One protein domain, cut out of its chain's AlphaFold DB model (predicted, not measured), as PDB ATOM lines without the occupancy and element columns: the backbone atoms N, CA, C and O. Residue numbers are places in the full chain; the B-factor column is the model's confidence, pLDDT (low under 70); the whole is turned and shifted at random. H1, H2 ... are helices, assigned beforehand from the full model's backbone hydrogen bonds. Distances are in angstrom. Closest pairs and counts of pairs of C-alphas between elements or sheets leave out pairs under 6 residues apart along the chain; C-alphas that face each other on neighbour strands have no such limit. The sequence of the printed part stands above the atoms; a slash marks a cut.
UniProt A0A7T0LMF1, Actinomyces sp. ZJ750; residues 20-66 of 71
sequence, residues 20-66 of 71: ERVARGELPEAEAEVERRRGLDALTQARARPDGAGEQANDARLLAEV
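This is residues 20 to 66 of the 71 residues of a protein of Actinomyces sp. ZJ750 (UniProt A0A7T0LMF1). Four helices are strung in an open zigzag without a core, the longest, H4, near one end and short H1 at the other. The printed part has 47 residues, with H1, H2, H3, H4 in chain order and no named strand: all helix. It is an extended rod, radius of gyration of the C-alphas 17.5 A, spanning 55 by 19 by 8 A.

H4, residues 53 to 65, 18.4 A long, ends at C-alpha 65 (105.803, 63.201, -8.898). H3 is residues 42 to 48, 9.8 A; H2, residues 29 to 39, 15.3 A. H1, residues 20 to 23, 5.0 A, begins at C-alpha 20 (97.894, 29.503, -50.901).

H4 and H3 are close but not clearly touching, closest C-alphas Gly 54 and Ala 46, 7.2 A; they run opposite ways at a steep tilt of 50 degrees. H3 and H2 are likewise close but not clearly touching, closest C-alphas Thr 44 and Arg 38, 6.6 A, about perpendicular at 78 degrees. H1 is apart from H2, H3 and H4. In H2, H3 and H4 every O i to N i+4 pair is within hydrogen-bond range; H1 is too short for one.

The farthest C-alphas, Glu 20 and Val 66, are 55.5 A apart. The printed part has no cut; its three links are tight. Residues 50 to 54 have pLDDT under 70.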
ATOM      1  N   GLU A  20      96.682  30.166 -50.406       91.19
ATOM      2  CA  GLU A  20      97.894  29.503 -50.901       91.19
ATOM      3  C   GLU A  20      99.037  29.538 -49.882       91.19
ATOM      4  O   GLU A  20      99.771  28.557 -49.758       91.19
ATOM      5  N   ARG A  21      99.189  30.642 -49.140       88.50
ATOM      6  CA  ARG A  21     100.146  30.743 -48.025       88.50
ATOM      7  C   ARG A  21      99.803  29.751 -46.919       88.50
ATOM      8  O   ARG A  21     100.641  28.936 -46.553       88.50
ATOM      9  N   VAL A  22      98.547  29.734 -46.472       87.81
ATOM     10  CA  VAL A  22      98.069  28.792 -45.447       87.81
ATOM     11  C   VAL A  22      98.224  27.340 -45.899       87.81
ATOM     12  O   VAL A  22      98.633  26.499 -45.104       87.81
ATOM     13  N   ALA A  23      97.959  27.032 -47.172       89.69
ATOM     14  CA  ALA A  23      98.162  25.691 -47.726       89.69
ATOM     15  C   ALA A  23      99.640  25.257 -47.709       89.69
ATOM     16  O   ALA A  23      99.926  24.071 -47.557       89.69
ATOM     17  N   ARG A  24     100.573  26.211 -47.815       90.56
ATOM     18  CA  ARG A  24     102.020  26.003 -47.645       90.56
ATOM     19  C   ARG A  24     102.473  25.997 -46.178       90.56
ATOM     20  O   ARG A  24     103.651  25.776 -45.917       90.56
ATOM     21  N   GLY A  25     101.562  26.213 -45.228       89.88
ATOM     22  CA  GLY A  25     101.863  26.324 -43.797       89.88
ATOM     23  C   GLY A  25     102.370  27.702 -43.365       89.88
ATOM     24  O   GLY A  25     102.812  27.860 -42.230       89.88
ATOM     25  N   GLU A  26     102.310  28.702 -44.244       88.00
ATOM     26  CA  GLU A  26     102.667  30.083 -43.932       88.00
ATOM     27  C   GLU A  26     101.482  30.826 -43.294       88.00
ATOM     28  O   GLU A  26     100.313  30.517 -43.543       88.00
ATOM     29  N   LEU A  27     101.781  31.837 -42.475       82.06
ATOM     30  CA  LEU A  27     100.748  32.680 -41.879       82.06
ATOM     31  C   LEU A  27     100.086  33.563 -42.951       82.06
ATOM     32  O   LEU A  27     100.782  34.079 -43.836       82.06
ATOM     33  N   PRO A  28      98.762  33.792 -42.852       87.56
ATOM     34  CA  PRO A  28      98.114  34.857 -43.598       87.56
ATOM     35  C   PRO A  28      98.803  36.199 -43.342       87.56
ATOM     36  O   PRO A  28      99.266  36.463 -42.230       87.56
ATOM     37  N   GLU A  29      98.809  37.084 -44.332       81.12
ATOM     38  CA  GLU A  29      99.418  38.412 -44.226       81.12
ATOM     39  C   GLU A  29      98.827  39.218 -43.061       81.12
ATOM     40  O   GLU A  29      99.561  39.848 -42.300       81.12
ATOM     41  N   ALA A  30      97.510  39.130 -42.856       81.31
ATOM     42  CA  ALA A  30      96.829  39.807 -41.755       81.31
ATOM     43  C   ALA A  30      97.325  39.344 -40.374       81.31
ATOM     44  O   ALA A  30      97.487  40.164 -39.472       81.31
ATOM     45  N   GLU A  31      97.592  38.048 -40.201       81.06
ATOM     46  CA  GLU A  31      98.142  37.510 -38.949       81.06
ATOM     47  C   GLU A  31      99.622  37.884 -38.799       81.06
ATOM     48  O   GLU A  31     100.049  38.269 -37.712       81.06
ATOM     49  N   ALA A  32     100.393  37.853 -39.892       76.88
ATOM     50  CA  ALA A  32     101.794  38.265 -39.892       76.88
ATOM     51  C   ALA A  32     101.967  39.745 -39.495       76.88
ATOM     52  O   ALA A  32     102.860  40.082 -38.716       76.88
ATOM     53  N   GLU A  33     101.093  40.633 -39.971       77.62
ATOM     54  CA  GLU A  33     101.100  42.050 -39.591       77.62
ATOM     55  C   GLU A  33     100.635  42.269 -38.142       77.62
ATOM     56  O   GLU A  33     101.180  43.127 -37.444       77.62
ATOM     57  N   VAL A  34      99.666  41.490 -37.644       82.44
ATOM     58  CA  VAL A  34      99.287  41.526 -36.219       82.44
ATOM     59  C   VAL A  34     100.470  41.133 -35.340       82.44
ATOM     60  O   VAL A  34     100.734  41.803 -34.342       82.44
ATOM     61  N   GLU A  35     101.210  40.094 -35.717       80.38
ATOM     62  CA  GLU A  35     102.380  39.649 -34.962       80.38
ATOM     63  C   GLU A  35     103.512  40.683 -35.014       80.38
ATOM     64  O   GLU A  35     104.084  41.044 -33.982       80.38
ATOM     65  N   ARG A  36     103.755  41.281 -36.188       72.81
ATOM     66  CA  ARG A  36     104.681  42.413 -36.326       72.81
ATOM     67  C   ARG A  36     104.279  43.591 -35.434       72.81
ATOM     68  O   ARG A  36     105.140  44.187 -34.788       72.81
ATOM     69  N   ARG A  37     102.987  43.932 -35.375       80.69
ATOM     70  CA  ARG A  37     102.469  45.011 -34.518       80.69
ATOM     71  C   ARG A  37     102.657  44.682 -33.038       80.69
ATOM     72  O   ARG A  37     103.075  45.554 -32.284       80.69
ATOM     73  N   ARG A  38     102.392  43.438 -32.625       78.38
ATOM     74  CA  ARG A  38     102.602  42.978 -31.241       78.38
ATOM     75  C   ARG A  38     104.057  43.092 -30.806       78.38
ATOM     76  O   ARG A  38     104.310  43.508 -29.682       78.38
ATOM     77  N   GLY A  39     105.003  42.808 -31.698       72.88
ATOM     78  CA  GLY A  39     106.428  42.997 -31.420       72.88
ATOM     79  C   GLY A  39     106.816  44.449 -31.107       72.88
ATOM     80  O   GLY A  39     107.829  44.676 -30.453       72.88
ATOM     81  N   LEU A  40     106.022  45.436 -31.524       75.25
ATOM     82  CA  LEU A  40     106.262  46.862 -31.264       75.25
ATOM     83  C   LEU A  40     105.398  47.424 -30.130       75.25
ATOM     84  O   LEU A  40     105.529  48.596 -29.778       75.25
ATOM     85  N   ASP A  41     104.504  46.617 -29.566       82.69
ATOM     86  CA  ASP A  41     103.608  47.061 -28.512       82.69
ATOM     87  C   ASP A  41     104.361  47.175 -27.181       82.69
ATOM     88  O   ASP A  41     104.902  46.197 -26.659       82.69
ATOM     89  N   ALA A  42     104.388  48.384 -26.618       78.44
ATOM     90  CA  ALA A  42     105.128  48.690 -25.397       78.44
ATOM     91  C   ALA A  42     104.654  47.850 -24.200       78.44
ATOM     92  O   ALA A  42     105.467  47.440 -23.375       78.44
ATOM     93  N   LEU A  43     103.354  47.544 -24.126       78.69
ATOM     94  CA  LEU A  43     102.794  46.698 -23.074       78.69
ATOM     95  C   LEU A  43     103.242  45.236 -23.220       78.69
ATOM     96  O   LEU A  43     103.603  44.594 -22.235       78.69
ATOM     97  N   THR A  44     103.240  44.708 -24.443       81.31
ATOM     98  CA  THR A  44     103.745  43.364 -24.763       81.31
ATOM     99  C   THR A  44     105.242  43.247 -24.459       81.31
ATOM    100  O   THR A  44     105.661  42.283 -23.822       81.31
ATOM    101  N   GLN A  45     106.033  44.259 -24.823       78.12
ATOM    102  CA  GLN A  45     107.462  44.351 -24.498       78.12
ATOM    103  C   GLN A  45     107.715  44.419 -22.983       78.12
ATOM    104  O   GLN A  45     108.589  43.723 -22.469       78.12
ATOM    105  N   ALA A  46     106.925  45.207 -22.247       77.25
ATOM    106  CA  ALA A  46     107.020  45.293 -20.791       77.25
ATOM    107  C   ALA A  46     106.704  43.949 -20.114       77.25
ATOM    108  O   ALA A  46     107.461  43.514 -19.251       77.25
ATOM    109  N   ARG A  47     105.651  43.246 -20.561       77.38
ATOM    110  CA  ARG A  47     105.285  41.906 -20.061       77.38
ATOM    111  C   ARG A  47     106.314  40.822 -20.367       77.38
ATOM    112  O   ARG A  47     106.400  39.852 -19.624       77.38
ATOM    113  N   ALA A  48     107.051  40.951 -21.468       79.12
ATOM    114  CA  ALA A  48     108.098  40.004 -21.838       79.12
ATOM    115  C   ALA A  48     109.372  40.161 -20.989       79.12
ATOM    116  O   ALA A  48     110.221  39.268 -20.996       79.12
ATOM    117  N   ARG A  49     109.528  41.276 -20.258       77.12
ATOM    118  CA  ARG A  49     110.698  41.515 -19.411       77.12
ATOM    119  C   ARG A  49     110.564  40.720 -18.102       77.12
ATOM    120  O   ARG A  49     109.630  40.979 -17.347       77.12
ATOM    121  N   PRO A  50     111.493  39.795 -17.795       68.69
ATOM    122  CA  PRO A  50     111.342  38.855 -16.679       68.69
ATOM    123  C   PRO A  50     111.346  39.519 -15.292       68.69
ATOM    124  O   PRO A  50     110.835  38.938 -14.340       68.69
ATOM    125  N   ASP A  51     111.880  40.737 -15.183       68.81
ATOM    126  CA  ASP A  51     112.238  41.324 -13.888       68.81
ATOM    127  C   ASP A  51     111.293  42.448 -13.432       68.81
ATOM    128  O   ASP A  51     111.494  43.020 -12.363       68.81
ATOM    129  N   GLY A  52     110.311  42.851 -14.254       65.56
ATOM    130  CA  GLY A  52     109.393  43.963 -13.936       65.56
ATOM    131  C   GLY A  52     110.078  45.314 -13.649       65.56
ATOM    132  O   GLY A  52     109.425  46.274 -13.246       65.56
ATOM    133  N   ALA A  53     111.394  45.419 -13.867       66.00
ATOM    134  CA  ALA A  53     112.217  46.551 -13.435       66.00
ATOM    135  C   ALA A  53     111.785  47.891 -14.056       66.00
ATOM    136  O   ALA A  53     111.960  48.946 -13.451       66.00
ATOM    137  N   GLY A  54     111.201  47.859 -15.259       68.12
ATOM    138  CA  GLY A  54     110.643  49.050 -15.904       68.12
ATOM    139  C   GLY A  54     109.346  49.545 -15.257       68.12
ATOM    140  O   GLY A  54     109.114  50.748 -15.231       68.12
ATOM    141  N   GLU A  55     108.536  48.639 -14.709       73.69
ATOM    142  CA  GLU A  55     107.299  48.961 -13.985       73.69
ATOM    143  C   GLU A  55     107.631  49.592 -12.631       73.69
ATOM    144  O   GLU A  55     107.183  50.694 -12.346       73.69
ATOM    145  N   GLN A  56     108.533  48.980 -11.857       75.25
ATOM    146  CA  GLN A  56     108.948  49.504 -10.547       75.25
ATOM    147  C   GLN A  56     109.644  50.871 -10.642       75.25
ATOM    148  O   GLN A  56     109.428  51.736  -9.795       75.25
ATOM    149  N   ALA A  57     110.457  51.098 -11.681       79.62
ATOM    150  CA  ALA A  57     111.075  52.402 -11.924       79.62
ATOM    151  C   ALA A  57     110.047  53.474 -12.331       79.62
ATOM    152  O   ALA A  57     110.186  54.635 -11.945       79.62
ATOM    153  N   ASN A  58     109.022  53.094 -13.100       84.25
ATOM    154  CA  ASN A  58     107.938  53.992 -13.489       84.25
ATOM    155  C   ASN A  58     107.066  54.349 -12.281       84.25
ATOM    156  O   ASN A  58     106.881  55.529 -12.003       84.25
ATOM    157  N   ASP A  59     106.642  53.354 -11.503       85.44
ATOM    158  CA  ASP A  59     105.860  53.549 -10.281       85.44
ATOM    159  C   ASP A  59     106.606  54.430  -9.274       85.44
ATOM    160  O   ASP A  59     106.029  55.364  -8.723       85.44
ATOM    161  N   ALA A  60     107.911  54.205  -9.077       88.12
ATOM    162  CA  ALA A  60     108.733  55.046  -8.211       88.12
ATOM    163  C   ALA A  60     108.797  56.504  -8.697       88.12
ATOM    164  O   ALA A  60     108.714  57.423  -7.882       88.12
ATOM    165  N   ARG A  61     108.912  56.729 -10.016       88.19
ATOM    166  CA  ARG A  61     108.882  58.081 -10.592       88.19
ATOM    167  C   ARG A  61     107.513  58.726 -10.403       88.19
ATOM    168  O   ARG A  61     107.446  59.851  -9.927       88.19
ATOM    169  N   LEU A  62     106.441  58.003 -10.725       88.00
ATOM    170  CA  LEU A  62     105.070  58.480 -10.579       88.00
ATOM    171  C   LEU A  62     104.788  58.878  -9.134       88.00
ATOM    172  O   LEU A  62     104.299  59.978  -8.913       88.00
ATOM    173  N   LEU A  63     105.160  58.037  -8.164       87.69
ATOM    174  CA  LEU A  63     105.010  58.312  -6.732       87.69
ATOM    175  C   LEU A  63     105.823  59.529  -6.271       87.69
ATOM    176  O   LEU A  63     105.339  60.291  -5.438       87.69
ATOM    177  N   ALA A  64     107.023  59.741  -6.817       89.81
ATOM    178  CA  ALA A  64     107.831  60.927  -6.527       89.81
ATOM    179  C   ALA A  64     107.235  62.218  -7.122       89.81
ATOM    180  O   ALA A  64     107.473  63.306  -6.602       89.81
ATOM    181  N   GLU A  65     106.465  62.095  -8.204       92.94
ATOM    182  CA  GLU A  65     105.803  63.201  -8.898       92.94
ATOM    183  C   GLU A  65     104.391  63.494  -8.347       92.94
ATOM    184  O   GLU A  65     103.790  64.492  -8.752       92.94
ATOM    185  N   VAL A  66     103.854  62.680  -7.421       90.56
ATOM    186  CA  VAL A  66     102.512  62.892  -6.845       90.56
ATOM    187  C   VAL A  66     102.482  64.168  -5.991       90.56
ATOM    188  O   VAL A  66     103.196  64.267  -4.989       90.56
TER     189      VAL A  66